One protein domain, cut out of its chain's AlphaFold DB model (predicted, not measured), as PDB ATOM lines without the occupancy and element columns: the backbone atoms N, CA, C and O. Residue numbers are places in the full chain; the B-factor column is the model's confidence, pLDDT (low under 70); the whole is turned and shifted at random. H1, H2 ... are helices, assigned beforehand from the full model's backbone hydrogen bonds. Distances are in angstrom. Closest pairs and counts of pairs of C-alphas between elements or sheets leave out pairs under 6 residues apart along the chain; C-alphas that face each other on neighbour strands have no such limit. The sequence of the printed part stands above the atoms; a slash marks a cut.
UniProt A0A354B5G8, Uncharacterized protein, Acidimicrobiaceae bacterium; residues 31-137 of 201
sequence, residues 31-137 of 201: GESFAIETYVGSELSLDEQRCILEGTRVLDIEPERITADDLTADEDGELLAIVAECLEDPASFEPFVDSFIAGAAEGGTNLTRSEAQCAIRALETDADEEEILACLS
ATOM      1  N   GLY A  31      51.641 -18.292  89.800       91.44
ATOM      2  CA  GLY A  31      50.976 -19.594  89.892       91.44
ATOM      3  C   GLY A  31      49.457 -19.464  89.983       91.44
ATOM      4  O   GLY A  31      48.749 -20.185  89.289       91.44
ATOM      5  N   GLU A  32      48.971 -18.503  90.775       93.56
ATOM      6  CA  GLU A  32      47.546 -18.172  90.874       93.56
ATOM      7  C   GLU A  32      46.989 -17.703  89.528       93.56
ATOM      8  O   GLU A  32      46.015 -18.284  89.060       93.56
ATOM      9  N   SER A  33      47.638 -16.726  88.878       93.94
ATOM     10  CA  SER A  33      47.246 -16.244  87.544       93.94
ATOM     11  C   SER A  33      47.208 -17.383  86.530       93.94
ATOM     12  O   SER A  33      46.228 -17.546  85.815       93.94
ATOM     13  N   PHE A  34      48.250 -18.219  86.508       93.56
ATOM     14  CA  PHE A  34      48.320 -19.339  85.577       93.56
ATOM     15  C   PHE A  34      47.179 -20.342  85.785       93.56
ATOM     16  O   PHE A  34      46.636 -20.851  84.807       93.56
ATOM     17  N   ALA A  35      46.810 -20.633  87.033       94.00
ATOM     18  CA  ALA A  35      45.747 -21.583  87.332       94.00
ATOM     19  C   ALA A  35      44.386 -21.116  86.808       94.00
ATOM     20  O   ALA A  35      43.703 -21.866  86.111       94.00
ATOM     21  N   ILE A  36      44.025 -19.865  87.094       93.88
ATOM     22  CA  ILE A  36      42.738 -19.297  86.685       93.88
ATOM     23  C   ILE A  36      42.684 -19.010  85.180       93.88
ATOM     24  O   ILE A  36      41.677 -19.311  84.556       93.88
ATOM     25  N   GLU A  37      43.766 -18.536  84.557       93.56
ATOM     26  CA  GLU A  37      43.820 -18.345  83.097       93.56
ATOM     27  C   GLU A  37      43.776 -19.682  82.347       93.56
ATOM     28  O   GLU A  37      43.177 -19.779  81.278       93.56
ATOM     29  N   THR A  38      44.356 -20.746  82.916       92.62
ATOM     30  CA  THR A  38      44.234 -22.103  82.358       92.62
ATOM     31  C   THR A  38      42.797 -22.607  82.439       92.62
ATOM     32  O   THR A  38      42.323 -23.224  81.487       92.62
ATOM     33  N   TYR A  39      42.109 -22.341  83.552       92.50
ATOM     34  CA  TYR A  39      40.706 -22.711  83.729       92.50
ATOM     35  C   TYR A  39      39.784 -21.941  82.778       92.50
ATOM     36  O   TYR A  39      38.940 -22.545  82.119       92.50
ATOM     37  N   VAL A  40      39.979 -20.624  82.656       92.75
ATOM     38  CA  VAL A  40      39.192 -19.775  81.748       92.75
ATOM     39  C   VAL A  40      39.518 -20.062  80.279       92.75
ATOM     40  O   VAL A  40      38.640 -20.013  79.419       92.75
ATOM     41  N   GLY A  41      40.774 -20.391  79.978       90.00
ATOM     42  CA  GLY A  41      41.264 -20.588  78.616       90.00
ATOM     43  C   GLY A  41      41.644 -19.288  77.896       90.00
ATOM     44  O   GLY A  41      41.856 -19.311  76.682       90.00
ATOM     45  N   SER A  42      41.749 -18.166  78.614       88.62
ATOM     46  CA  SER A  42      42.145 -16.855  78.087       88.62
ATOM     47  C   SER A  42      42.998 -16.070  79.091       88.62
ATOM     48  O   SER A  42      43.068 -16.409  80.272       88.62
ATOM     49  N   GLU A  43      43.683 -15.032  78.601       91.25
ATOM     50  CA  GLU A  43      44.365 -14.061  79.464       91.25
ATOM     51  C   GLU A  43      43.327 -13.184  80.171       91.25
ATOM     52  O   GLU A  43      42.370 -12.729  79.543       91.25
ATOM     53  N   LEU A  44      43.547 -12.920  81.459       91.44
ATOM     54  CA  LEU A  44      42.608 -12.182  82.303       91.44
ATOM     55  C   LEU A  44      43.167 -10.820  82.706       91.44
ATOM     56  O   LEU A  44      44.363 -10.672  82.981       91.44
ATOM     57  N   SER A  45      42.300  -9.821  82.830       93.56
ATOM     58  CA  SER A  45      42.658  -8.553  83.459       93.56
ATOM     59  C   SER A  45      42.968  -8.748  84.949       93.56
ATOM     60  O   SER A  45      42.493  -9.682  85.595       93.56
ATOM     61  N   LEU A  46      43.758  -7.847  85.542       92.19
ATOM     62  CA  LEU A  46      44.071  -7.933  86.975       92.19
ATOM     63  C   LEU A  46      42.817  -7.893  87.861       92.19
ATOM     64  O   LEU A  46      42.825  -8.491  88.933       92.19
ATOM     65  N   ASP A  47      41.759  -7.208  87.429       93.75
ATOM     66  CA  ASP A  47      40.516  -7.108  88.191       93.75
ATOM     67  C   ASP A  47      39.729  -8.430  88.148       93.75
ATOM     68  O   ASP A  47      39.323  -8.922  89.204       93.75
ATOM     69  N   GLU A  48      39.625  -9.070  86.977       94.88
ATOM     70  CA  GLU A  48      39.033 -10.410  86.824       94.88
ATOM     71  C   GLU A  48      39.813 -11.452  87.632       94.88
ATOM     72  O   GLU A  48      39.227 -12.221  88.395       94.88
ATOM     73  N   GLN A  49      41.149 -11.432  87.548       95.00
ATOM     74  CA  GLN A  49      41.997 -12.358  88.302       95.00
ATOM     75  C   GLN A  49      41.766 -12.235  89.810       95.00
ATOM     76  O   GLN A  49      41.639 -13.236  90.517       95.00
ATOM     77  N   ARG A  50      41.695 -11.002  90.321       94.25
ATOM     78  CA  ARG A  50      41.440 -10.744  91.742       94.25
ATOM     79  C   ARG A  50      40.053 -11.210  92.163       94.25
ATOM     80  O   ARG A  50      39.928 -11.771  93.249       94.25
ATOM     81  N   CYS A  51      39.043 -10.979  91.327       95.25
ATOM     82  CA  CYS A  51      37.676 -11.418  91.584       95.25
ATOM     83  C   CYS A  51      37.598 -12.947  91.692       95.25
ATOM     84  O   CYS A  51      37.131 -13.470  92.705       95.25
ATOM     85  N   ILE A  52      38.154 -13.666  90.711       95.12
ATOM     86  CA  ILE A  52      38.130 -15.135  90.685       95.12
ATOM     87  C   ILE A  52      38.884 -15.704  91.889       95.12
ATOM     88  O   ILE A  52      38.377 -16.591  92.573       95.12
ATOM     89  N   LEU A  53      40.069 -15.171  92.202       94.38
ATOM     90  CA  LEU A  53      40.854 -15.650  93.341       94.38
ATOM     91  C   LEU A  53      40.153 -15.409  94.674       94.38
ATOM     92  O   LEU A  53      40.232 -16.254  95.562       94.38
ATOM     93  N   GLU A  54      39.436 -14.298  94.823       94.31
ATOM     94  CA  GLU A  54      38.610 -14.098  96.009       94.31
ATOM     95  C   GLU A  54      37.513 -15.158  96.112       94.31
ATOM     96  O   GLU A  54      37.328 -15.756  97.171       94.31
ATOM     97  N   GLY A  55      36.861 -15.480  94.996       93.00
ATOM     98  CA  GLY A  55      35.886 -16.557  94.943       93.00
ATOM     99  C   GLY A  55      36.466 -17.934  95.290       93.00
ATOM    100  O   GLY A  55      35.883 -18.651  96.099       93.00
ATOM    101  N   THR A  56      37.660 -18.281  94.793       93.62
ATOM    102  CA  THR A  56      38.321 -19.554  95.155       93.62
ATOM    103  C   THR A  56      38.584 -19.668  96.658       93.62
ATOM    104  O   THR A  56      38.405 -20.739  97.233       93.62
ATOM    105  N   ARG A  57      38.920 -18.558  97.333       93.38
ATOM    106  CA  ARG A  57      39.102 -18.532  98.795       93.38
ATOM    107  C   ARG A  57      37.790 -18.737  99.539       93.38
ATOM    108  O   ARG A  57      37.783 -19.395 100.574       93.38
ATOM    109  N   VAL A  58      36.690 -18.184  99.025       93.75
ATOM    110  CA  VAL A  58      35.346 -18.401  99.583       93.75
ATOM    111  C   VAL A  58      34.936 -19.871  99.471       93.75
ATOM    112  O   VAL A  58      34.315 -20.390 100.398       93.75
ATOM    113  N   LEU A  59      35.326 -20.540  98.383       92.81
ATOM    114  CA  LEU A  59      35.068 -21.964  98.148       92.81
ATOM    115  C   LEU A  59      36.088 -22.911  98.807       92.81
ATOM    116  O   LEU A  59      35.926 -24.123  98.713       92.81
ATOM    117  N   ASP A  60      37.123 -22.392  99.480       94.75
ATOM    118  CA  ASP A  60      38.236 -23.188 100.036       94.75
ATOM    119  C   ASP A  60      38.948 -24.052  98.964       94.75
ATOM    120  O   ASP A  60      39.392 -25.177  99.208       94.75
ATOM    121  N   ILE A  61      39.044 -23.520  97.737       94.19
ATOM    122  CA  ILE A  61      39.722 -24.147  96.599       94.19
ATOM    123  C   ILE A  61      41.143 -23.594  96.492       94.19
ATOM    124  O   ILE A  61      41.357 -22.407  96.246       94.19
ATOM    125  N   GLU A  62      42.133 -24.478  96.617       93.12
ATOM    126  CA  GLU A  62      43.525 -24.149  96.310       93.12
ATOM    127  C   GLU A  62      43.738 -24.093  94.779       93.12
ATOM    128  O   GLU A  62      43.371 -25.052  94.088       93.12
ATOM    129  N   PRO A  63      44.350 -23.028  94.220       90.00
ATOM    130  CA  PRO A  63      44.560 -22.874  92.773       90.00
ATOM    131  C   PRO A  63      45.291 -24.050  92.110       90.00
ATOM    132  O   PRO A  63      45.038 -24.388  90.954       90.00
ATOM    133  N   GLU A  64      46.175 -24.730  92.837       90.00
ATOM    134  CA  GLU A  64      46.892 -25.905  92.346       90.00
ATOM    135  C   GLU A  64      45.943 -27.057  91.991       90.00
ATOM    136  O   GLU A  64      46.203 -27.778  91.024       90.00
ATOM    137  N   ARG A  65      44.826 -27.209  92.720       94.31
ATOM    138  CA  ARG A  65      43.809 -28.240  92.446       94.31
ATOM    139  C   ARG A  65      43.096 -28.003  91.121       94.31
ATOM    140  O   ARG A  65      42.781 -28.970  90.437       94.31
ATOM    141  N   ILE A  66      42.921 -26.737  90.736       91.25
ATOM    142  CA  ILE A  66      42.352 -26.346  89.441       91.25
ATOM    143  C   ILE A  66      43.249 -26.875  88.317       91.25
ATOM    144  O   ILE A  66      42.802 -27.608  87.443       91.25
ATOM    145  N   THR A  67      44.556 -26.593  88.378       90.56
ATOM    146  CA  THR A  67      45.508 -27.076  87.356       90.56
ATOM    147  C   THR A  67      45.735 -28.586  87.383       90.56
ATOM    148  O   THR A  67      46.178 -29.161  86.389       90.56
ATOM    149  N   ALA A  68      45.476 -29.224  88.526       91.00
ATOM    150  CA  ALA A  68      45.556 -30.667  88.683       91.00
ATOM    151  C   ALA A  68      44.281 -31.395  88.226       91.00
ATOM    152  O   ALA A  68      44.299 -32.626  88.219       91.00
ATOM    153  N   ASP A  69      43.225 -30.660  87.845       89.62
ATOM    154  CA  ASP A  69      41.908 -31.206  87.490       89.62
ATOM    155  C   ASP A  69      41.336 -32.102  88.612       89.62
ATOM    156  O   ASP A  69      40.808 -33.188  88.383       89.62
ATOM    157  N   ASP A  70      41.520 -31.671  89.867       94.31
ATOM    158  CA  ASP A  70      41.145 -32.407  91.089       94.31
ATOM    159  C   ASP A  70      39.977 -31.731  91.830       94.31
ATOM    160  O   ASP A  70      39.908 -31.726  93.063       94.31
ATOM    161  N   LEU A  71      39.073 -31.098  91.081       93.69
ATOM    162  CA  LEU A  71      37.841 -30.523  91.620       93.69
ATOM    163  C   LEU A  71      36.721 -31.564  91.614       93.69
ATOM    164  O   LEU A  71      36.581 -32.376  90.698       93.69
ATOM    165  N   THR A  72      35.900 -31.551  92.660       95.06
ATOM    166  CA  THR A  72      34.625 -32.274  92.640       95.06
ATOM    167  C   THR A  72      33.644 -31.586  91.691       95.06
ATOM    168  O   THR A  72      33.785 -30.405  91.396       95.06
ATOM    169  N   ALA A  73      32.614 -32.303  91.234       90.56
ATOM    170  CA  ALA A  73      31.591 -31.714  90.364       90.56
ATOM    171  C   ALA A  73      30.857 -30.528  91.020       90.56
ATOM    172  O   ALA A  73      30.465 -29.596  90.324       90.56
ATOM    173  N   ASP A  74      30.689 -30.564  92.346       93.19
ATOM    174  CA  ASP A  74      30.074 -29.469  93.099       93.19
ATOM    175  C   ASP A  74      31.010 -28.245  93.132       93.19
ATOM    176  O   ASP A  74      30.582 -27.146  92.790       93.19
ATOM    177  N   GLU A  75      32.297 -28.441  93.452       95.06
ATOM    178  CA  GLU A  75      33.309 -27.368  93.449       95.06
ATOM    179  C   GLU A  75      33.509 -26.758  92.055       95.06
ATOM    180  O   GLU A  75      33.640 -25.544  91.936       95.06
ATOM    181  N   ASP A  76      33.530 -27.582  91.004       93.56
ATOM    182  CA  ASP A  76      33.665 -27.109  89.624       93.56
ATOM    183  C   ASP A  76      32.455 -26.265  89.207       93.56
ATOM    184  O   ASP A  76      32.624 -25.185  88.653       93.56
ATOM    185  N   GLY A  77      31.235 -26.691  89.546       92.62
ATOM    186  CA  GLY A  77      30.028 -25.908  89.278       92.62
ATOM    187  C   GLY A  77      29.992 -24.572  90.031       92.62
ATOM    188  O   GLY A  77      29.586 -23.555  89.466       92.62
ATOM    189  N   GLU A  78      30.435 -24.554  91.291       94.69
ATOM    190  CA  GLU A  78      30.546 -23.323  92.082       94.69
ATOM    191  C   GLU A  78      31.634 -22.390  91.531       94.69
ATOM    192  O   GLU A  78      31.401 -21.186  91.391       94.69
ATOM    193  N   LEU A  79      32.797 -22.933  91.157       94.94
ATOM    194  CA  LEU A  79      33.878 -22.166  90.542       94.94
ATOM    195  C   LEU A  79      33.454 -21.594  89.184       94.94
ATOM    196  O   LEU A  79      33.708 -20.422  88.916       94.94
ATOM    197  N   LEU A  80      32.763 -22.381  88.359       94.44
ATOM    198  CA  LEU A  80      32.229 -21.953  87.069       94.44
ATOM    199  C   LEU A  80      31.314 -20.731  87.216       94.44
ATOM    200  O   LEU A  80      31.430 -19.775  86.449       94.44
ATOM    201  N   ALA A  81      30.424 -20.749  88.214       92.50
ATOM    202  CA  ALA A  81      29.509 -19.646  88.492       92.50
ATOM    203  C   ALA A  81      30.252 -18.378  88.944       92.50
ATOM    204  O   ALA A  81      29.952 -17.290  88.457       92.50
ATOM    205  N   ILE A  82      31.248 -18.525  89.823       94.25
ATOM    206  CA  ILE A  82      32.109 -17.416  90.261       94.25
ATOM    207  C   ILE A  82      32.853 -16.805  89.078       94.25
ATOM    208  O   ILE A  82      32.899 -15.588  88.937       94.25
ATOM    209  N   VAL A  83      33.443 -17.639  88.222       94.75
ATOM    210  CA  VAL A  83      34.177 -17.165  87.048       94.75
ATOM    211  C   VAL A  83      33.249 -16.389  86.121       94.75
ATOM    212  O   VAL A  83      33.594 -15.278  85.737       94.75
ATOM    213  N   ALA A  84      32.057 -16.909  85.824       92.56
ATOM    214  CA  ALA A  84      31.087 -16.204  84.990       92.56
ATOM    215  C   ALA A  84      30.650 -14.848  85.583       92.56
ATOM    216  O   ALA A  84      30.445 -13.906  84.832       92.56
ATOM    217  N   GLU A  85      30.547 -14.720  86.909       92.12
ATOM    218  CA  GLU A  85      30.244 -13.439  87.571       92.12
ATOM    219  C   GLU A  85      31.415 -12.442  87.503       92.12
ATOM    220  O   GLU A  85      31.207 -11.230  87.495       92.12
ATOM    221  N   CYS A  86      32.649 -12.942  87.481       95.00
ATOM    222  CA  CYS A  86      33.845 -12.110  87.523       95.00
ATOM    223  C   CYS A  86      34.295 -11.574  86.162       95.00
ATOM    224  O   CYS A  86      35.016 -10.577  86.137       95.00
ATOM    225  N   LEU A  87      33.948 -12.251  85.067       93.62
ATOM    226  CA  LEU A  87      34.379 -11.878  83.720       93.62
ATOM    227  C   LEU A  87      33.600 -10.681  83.179       93.62
ATOM    228  O   LEU A  87      32.410 -10.536  83.434       93.62
ATOM    229  N   GLU A  88      34.266  -9.857  82.367       91.31
ATOM    230  CA  GLU A  88      33.594  -8.751  81.667       91.31
ATOM    231  C   GLU A  88      32.662  -9.236  80.536       91.31
ATOM    232  O   GLU A  88      31.703  -8.545  80.201       91.31
ATOM    233  N   ASP A  89      32.960 -10.390  79.922       90.75
ATOM    234  CA  ASP A  89      32.126 -11.055  78.902       90.75
ATOM    235  C   ASP A  89      32.050 -12.567  79.197       90.75
ATOM    236  O   ASP A  89      32.820 -13.346  78.619       90.75
ATOM    237  N   PRO A  90      31.149 -13.039  80.077       90.81
ATOM    238  CA  PRO A  90      30.989 -14.462  80.376       90.81
ATOM    239  C   PRO A  90      30.567 -15.292  79.164       90.81
ATOM    240  O   PRO A  90      30.808 -16.497  79.135       90.81
ATOM    241  N   ALA A  91      30.007 -14.680  78.115       89.50
ATOM    242  CA  ALA A  91      29.740 -15.385  76.864       89.50
ATOM    243  C   ALA A  91      31.023 -15.765  76.098       89.50
ATOM    244  O   ALA A  91      30.956 -16.537  75.143       89.50
ATOM    245  N   SER A  92      32.188 -15.246  76.487       88.19
ATOM    246  CA  SER A  92      33.486 -15.689  75.962       88.19
ATOM    247  C   SER A  92      34.050 -16.916  76.695       88.19
ATOM    248  O   SER A  92      34.977 -17.556  76.195       88.19
ATOM    249  N   PHE A  93      33.482 -17.274  77.851       92.94
ATOM    250  CA  PHE A  93      33.938 -18.387  78.674       92.94
ATOM    251  C   PHE A  93      33.226 -19.687  78.287       92.94
ATOM    252  O   PHE A  93      32.107 -19.981  78.704       92.94
ATOM    253  N   GLU A  94      33.901 -20.483  77.461       91.12
ATOM    254  CA  GLU A  94      33.326 -21.666  76.811       91.12
ATOM    255  C   GLU A  94      32.741 -22.714  77.781       91.12
ATOM    256  O   GLU A  94      31.624 -23.164  77.525       91.12
ATOM    257  N   PRO A  95      33.387 -23.072  78.912       90.75
ATOM    258  CA  PRO A  95      32.781 -23.950  79.917       90.75
ATOM    259  C   PRO A  95      31.428 -23.453  80.448       90.75
ATOM    260  O   PRO A  95      30.511 -24.250  80.656       90.75
ATOM    261  N   PHE A  96      31.267 -22.139  80.628       93.38
ATOM    262  CA  PHE A  96      29.997 -21.559  81.064       93.38
ATOM    263  C   PHE A  96      28.949 -21.614  79.953       93.38
ATOM    264  O   PHE A  96      27.811 -22.012  80.203       93.38
ATOM    265  N   VAL A  97      29.340 -21.305  78.713       93.50
ATOM    266  CA  VAL A  97      28.467 -21.424  77.535       93.50
ATOM    267  C   VAL A  97      27.983 -22.867  77.346       93.50
ATOM    268  O   VAL A  97      26.796 -23.092  77.116       93.50
ATOM    269  N   ASP A  98      28.864 -23.856  77.492       93.44
ATOM    270  CA  ASP A  98      28.512 -25.273  77.367       93.44
ATOM    271  C   ASP A  98      27.560 -25.723  78.494       93.44
ATOM    272  O   ASP A  98      26.580 -26.428  78.230       93.44
ATOM    273  N   SER A  99      27.788 -25.265  79.732       92.44
ATOM    274  CA  SER A  99      26.879 -25.499  80.866       92.44
ATOM    275  C   SER A  99      25.502 -24.864  80.636       92.44
ATOM    276  O   SER A  99      24.469 -25.506  80.845       92.44
ATOM    277  N   PHE A 100      25.465 -23.637  80.111       93.44
ATOM    278  CA  PHE A 100      24.230 -22.944  79.750       93.44
ATOM    279  C   PHE A 100      23.439 -23.697  78.669       93.44
ATOM    280  O   PHE A 100      22.232 -23.894  78.812       93.44
ATOM    281  N   ILE A 101      24.111 -24.182  77.617       92.50
ATOM    282  CA  ILE A 101      23.492 -25.000  76.559       92.50
ATOM    283  C   ILE A 101      22.923 -26.298  77.138       92.50
ATOM    284  O   ILE A 101      21.793 -26.669  76.815       92.50
ATOM    285  N   ALA A 102      23.679 -26.984  77.999       92.19
ATOM    286  CA  ALA A 102      23.222 -28.210  78.643       92.19
ATOM    287  C   ALA A 102      21.970 -27.960  79.502       92.19
ATOM    288  O   ALA A 102      20.975 -28.674  79.359       92.19
ATOM    289  N   GLY A 103      21.974 -26.901  80.317       91.62
ATOM    290  CA  GLY A 103      20.820 -26.500  81.122       91.62
ATOM    291  C   GLY A 103      19.597 -26.127  80.275       91.62
ATOM    292  O   GLY A 103      18.475 -26.540  80.578       91.62
ATOM    293  N   ALA A 104      19.795 -25.408  79.167       87.94
ATOM    294  CA  ALA A 104      18.719 -25.083  78.230       87.94
ATOM    295  C   ALA A 104      18.112 -26.348  77.598       87.94
ATOM    296  O   ALA A 104      16.884 -26.466  77.503       87.94
ATOM    297  N   ALA A 105      18.953 -27.324  77.237       87.94
ATOM    298  CA  ALA A 105      18.522 -28.592  76.656       87.94
ATOM    299  C   ALA A 105      17.675 -29.420  77.634       87.94
ATOM    300  O   ALA A 105      16.670 -30.011  77.228       87.94
ATOM    301  N   GLU A 106      18.008 -29.416  78.928       90.06
ATOM    302  CA  GLU A 106      17.174 -30.022  79.978       90.06
ATOM    303  C   GLU A 106      15.801 -29.341  80.101       90.06
ATOM    304  O   GLU A 106      14.791 -30.005  80.346       90.06
ATOM    305  N   GLY A 107      15.748 -28.027  79.858       83.69
ATOM    306  CA  GLY A 107      14.518 -27.238  79.747       83.69
ATOM    307  C   GLY A 107      13.732 -27.446  78.443       83.69
ATOM    308  O   GLY A 107      12.626 -26.921  78.312       83.69
ATOM    309  N   GLY A 108      14.263 -28.230  77.498       84.94
ATOM    310  CA  GLY A 108      13.646 -28.521  76.200       84.94
ATOM    311  C   GLY A 108      14.028 -27.560  75.070       84.94
ATOM    312  O   GLY A 108      13.464 -27.667  73.980       84.94
ATOM    313  N   THR A 109      14.983 -26.659  75.300       83.75
ATOM    314  CA  THR A 109      15.474 -25.694  74.312       83.75
ATOM    315  C   THR A 109      16.845 -26.132  73.806       83.75
ATOM    316  O   THR A 109      17.799 -26.195  74.572       83.75
ATOM    317  N   ASN A 110      16.972 -26.425  72.511       85.94
ATOM    318  CA  ASN A 110      18.277 -26.716  71.914       85.94
ATOM    319  C   ASN A 110      18.874 -25.422  71.378       85.94
ATOM    320  O   ASN A 110      18.342 -24.870  70.421       85.94
ATOM    321  N   LEU A 111      19.962 -24.972  71.994       82.69
ATOM    322  CA  LEU A 111      20.707 -23.793  71.569       82.69
ATOM    323  C   LEU A 111      21.975 -24.213  70.830       82.69
ATOM    324  O   LEU A 111      22.678 -25.139  71.238       82.69
ATOM    325  N   THR A 112      22.292 -23.503  69.759       87.44
ATOM    326  CA  THR A 112      23.643 -23.443  69.209       87.44
ATOM    327  C   THR A 112      24.538 -22.603  70.120       87.44
ATOM    328  O   THR A 112      24.074 -21.823  70.955       87.44
ATOM    329  N   ARG A 113      25.854 -22.723  69.933       86.50
ATOM    330  CA  ARG A 113      26.826 -21.907  70.668       86.50
ATOM    331  C   ARG A 113      26.614 -20.410  70.445       86.50
ATOM    332  O   ARG A 113      26.652 -19.649  71.402       86.50
ATOM    333  N   SER A 114      26.340 -20.001  69.210       84.06
ATOM    334  CA  SER A 114      26.101 -18.601  68.849       84.06
ATOM    335  C   SER A 114      24.873 -18.023  69.561       84.06
ATOM    336  O   SER A 114      24.935 -16.920  70.101       84.06
ATOM    337  N   GLU A 115      23.776 -18.784  69.606       86.94
ATOM    338  CA  GLU A 115      22.536 -18.383  70.287       86.94
ATOM    339  C   GLU A 115      22.741 -18.303  71.803       86.94
ATOM    340  O   GLU A 115      22.313 -17.339  72.431       86.94
ATOM    341  N   ALA A 116      23.461 -19.266  72.389       90.75
ATOM    342  CA  ALA A 116      23.806 -19.243  73.808       90.75
ATOM    343  C   ALA A 116      24.667 -18.026  74.173       90.75
ATOM    344  O   ALA A 116      24.353 -17.316  75.123       90.75
ATOM    345  N   GLN A 117      25.708 -17.732  73.389       90.81
ATOM    346  CA  GLN A 117      26.563 -16.561  73.603       90.81
ATOM    347  C   GLN A 117      25.789 -15.242  73.474       90.81
ATOM    348  O   GLN A 117      26.050 -14.297  74.214       90.81
ATOM    349  N   CYS A 118      24.846 -15.154  72.534       89.56
ATOM    350  CA  CYS A 118      23.968 -13.992  72.420       89.56
ATOM    351  C   CYS A 118      23.061 -13.870  73.651       89.56
ATOM    352  O   CYS A 118      23.021 -12.816  74.282       89.56
ATOM    353  N   ALA A 119      22.383 -14.960  74.023       89.44
ATOM    354  CA  ALA A 119      21.440 -14.974  75.135       89.44
ATOM    355  C   ALA A 119      22.115 -14.615  76.465       89.44
ATOM    356  O   ALA A 119      21.542 -13.860  77.243       89.44
ATOM    357  N   ILE A 120      23.335 -15.103  76.708       91.19
ATOM    358  CA  ILE A 120      24.119 -14.751  77.899       91.19
ATOM    359  C   ILE A 120      24.348 -13.236  77.963       91.19
ATOM    360  O   ILE A 120      23.986 -12.627  78.963       91.19
ATOM    361  N   ARG A 121      24.843 -12.605  76.889       88.88
ATOM    362  CA  ARG A 121      25.079 -11.146  76.870       88.88
ATOM    363  C   ARG A 121      23.796 -10.337  77.041       88.88
ATOM    364  O   ARG A 121      23.806  -9.317  77.719       88.88
ATOM    365  N   ALA A 122      22.694 -10.795  76.449       87.38
ATOM    366  CA  ALA A 122      21.392 -10.156  76.622       87.38
ATOM    367  C   ALA A 122      20.926 -10.212  78.091       87.38
ATOM    368  O   ALA A 122      20.378  -9.250  78.624       87.38
ATOM    369  N   LEU A 123      21.179 -11.319  78.793       85.81
ATOM    370  CA  LEU A 123      20.833 -11.433  80.212       85.81
ATOM    371  C   LEU A 123      21.646 -10.479  81.102       85.81
ATOM    372  O   LEU A 123      21.141 -10.060  82.141       85.81
ATOM    373  N   GLU A 124      22.864 -10.111  80.705       83.25
ATOM    374  CA  GLU A 124      23.704  -9.168  81.457       83.25
ATOM    375  C   GLU A 124      23.271  -7.707  81.312       83.25
ATOM    376  O   GLU A 124      23.481  -6.901  82.218       83.25
ATOM    377  N   THR A 125      22.665  -7.344  80.182       79.56
ATOM    378  CA  THR A 125      22.278  -5.960  79.875       79.56
ATOM    379  C   THR A 125      20.889  -5.581  80.390       79.56
ATOM    380  O   THR A 125      20.386  -4.515  80.027       79.56
ATOM    381  N   ASP A 126      20.274  -6.413  81.241       69.88
ATOM    382  CA  ASP A 126      18.849  -6.330  81.601       69.88
ATOM    383  C   ASP A 126      17.957  -6.272  80.344       69.88
ATOM    384  O   ASP A 126      16.997  -5.498  80.279       69.88
ATOM    385  N   ALA A 127      18.302  -7.049  79.312       72.19
ATOM    386  CA  ALA A 127      17.615  -6.983  78.035       72.19
ATOM    387  C   ALA A 127      16.122  -7.315  78.160       72.19
ATOM    388  O   ALA A 127      15.708  -8.232  78.881       72.19
ATOM    389  N   ASP A 128      15.299  -6.575  77.415       78.69
ATOM    390  CA  ASP A 128      13.877  -6.872  77.305       78.69
ATOM    391  C   ASP A 128      13.666  -8.208  76.561       78.69
ATOM    392  O   ASP A 128      14.509  -8.664  75.784       78.69
ATOM    393  N   GLU A 129      12.498  -8.830  76.764       76.44
ATOM    394  CA  GLU A 129      12.125 -10.127  76.171       76.44
ATOM    395  C   GLU A 129      12.366 -10.180  74.648       76.44
ATOM    396  O   GLU A 129      12.703 -11.232  74.120       76.44
ATOM    397  N   GLU A 130      12.255  -9.046  73.953       75.88
ATOM    398  CA  GLU A 130      12.488  -8.909  72.511       75.88
ATOM    399  C   GLU A 130      13.949  -9.157  72.094       75.88
ATOM    400  O   GLU A 130      14.185  -9.750  71.048       75.88
ATOM    401  N   GLU A 131      14.931  -8.773  72.909       74.94
ATOM    402  CA  GLU A 131      16.360  -8.929  72.601       74.94
ATOM    403  C   GLU A 131      16.859 -10.340  72.946       74.94
ATOM    404  O   GLU A 131      17.602 -10.941  72.172       74.94
ATOM    405  N   ILE A 132      16.344 -10.941  74.025       79.44
ATOM    406  CA  ILE A 132      16.542 -12.377  74.286       79.44
ATOM    407  C   ILE A 132      15.879 -13.197  73.174       79.44
ATOM    408  O   ILE A 132      16.471 -14.147  72.666       79.44
ATOM    409  N   LEU A 133      14.669 -12.818  72.748       78.50
ATOM    410  CA  LEU A 133      14.022 -13.443  71.601       78.50
ATOM    411  C   LEU A 133      14.797 -13.202  70.308       78.50
ATOM    412  O   LEU A 133      14.777 -14.102  69.490       78.50
ATOM    413  N   ALA A 134      15.511 -12.089  70.123       79.81
ATOM    414  CA  ALA A 134      16.382 -11.873  68.964       79.81
ATOM    415  C   ALA A 134      17.601 -12.813  68.947       79.81
ATOM    416  O   ALA A 134      18.078 -13.193  67.882       79.81
ATOM    417  N   CYS A 135      18.086 -13.227  70.121       81.12
ATOM    418  CA  CYS A 135      19.138 -14.238  70.239       81.12
ATOM    419  C   CYS A 135      18.661 -15.659  69.932       81.12
ATOM    420  O   CYS A 135      19.471 -16.505  69.566       81.12
ATOM    421  N   LEU A 136      17.369 -15.924  70.143       75.31
ATOM    422  CA  LEU A 136      16.717 -17.220  69.933       75.31
ATOM    423  C   LEU A 136      15.922 -17.276  68.628       75.31
ATOM    424  O   LEU A 136      15.435 -18.339  68.235       75.31
ATOM    425  N   SER A 137      15.698 -16.121  68.006       65.19
ATOM    426  CA  SER A 137      14.961 -16.022  66.772       65.19
ATOM    427  C   SER A 137      15.907 -16.357  65.645       65.19
ATOM    428  O   SER A 137      16.971 -15.778  65.431       65.19
TER     429      SER A 137
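AT A GLANCE: This is residues 31 to 137 of the 201 residues of an uncharacterized protein of Acidimicrobiaceae bacterium (UniProt A0A354B5G8). Two small helical lobes sit end to end along one long axis: H1 to H4 make one, with H2 and H4 side by side in opposite ways, H1 at nearly a right angle to them and the little H3 packed on H1; H5 to H7 make the other, a hairpin of H6 and H7 with H5 set across H6. The lobes meet in the middle, where H4 touches H5 over a small patch. The printed part has 107 residues with seven named helices, H1 to H7 in chain order, and no named strand; its class is all helix. It is compact, with a radius of gyration of the C-alphas of 14.7 A, yet elongated in outline, spanning 43 by 27 by 21 A.

IN THESE COORDINATES: Find C-alpha 31 at (50.976, -19.594, 89.892); from there H1 runs over residues 31 to 40, 14.3 A. H2 follows at residues 46 to 58, 18.6 A, then the five-residue H3 at 63 to 67. Look next at C-alpha 73, at (31.591, -31.714, 90.364), where H4, residues 73 to 86, begins the longest run, 19.9 A. H5 takes residues 94 to 106, 18.5 A, and H6 residues 113 to 124, 17.0 A. H7, residues 129 to 136, ends at C-alpha 136 at (16.717, -17.220, 69.933).

HOW THE PARTS SIT: Start at H1, which touches H3, closest at the C-alphas of Ala 35 and Thr 67, 5.5 A apart. H1 also touches residues 49 to 53 of H2, about perpendicular at 86 degrees; the closest C-alphas, of Ser 33 and Gln 49, are 6.6 A apart. H2 touches H4 at a shallow tilt of 33 degrees, only just short of steep, opposite ways, with the C-alphas of Glu 48 and Cys 86 closest at 5.5 A. Residues 80 to 84 of H4 touch residues 95 to 96 of H5 at a steep tilt of 66 degrees, opposite ways; the C-alphas of Leu 80 and Phe 96 are closest, 6.4 A apart. Residues 97 to 101 of H5 touch H6, about perpendicular at 85 degrees, closest at the C-alphas of Val 97 and Ala 116, 6.4 A. H6 and H7 form a helical hairpin at a shallow tilt of 20 degrees, opposite ways, with the C-alphas of Cys 118 and Cys 135 closest at 5.3 A. H3 and H4 are apart, and so are H4 and H6. In H1 to H7 every backbone O i to N i+4 pair is within hydrogen-bond range.

THE WHOLE: The two C-alphas farthest apart are those of Gly 31 and Glu 130, 43.6 A. The printed part has no cut, and no link between helices is long. The mean pLDDT of the printed part is 89.6; look for values under 70 at Asp 126 and Ser 137.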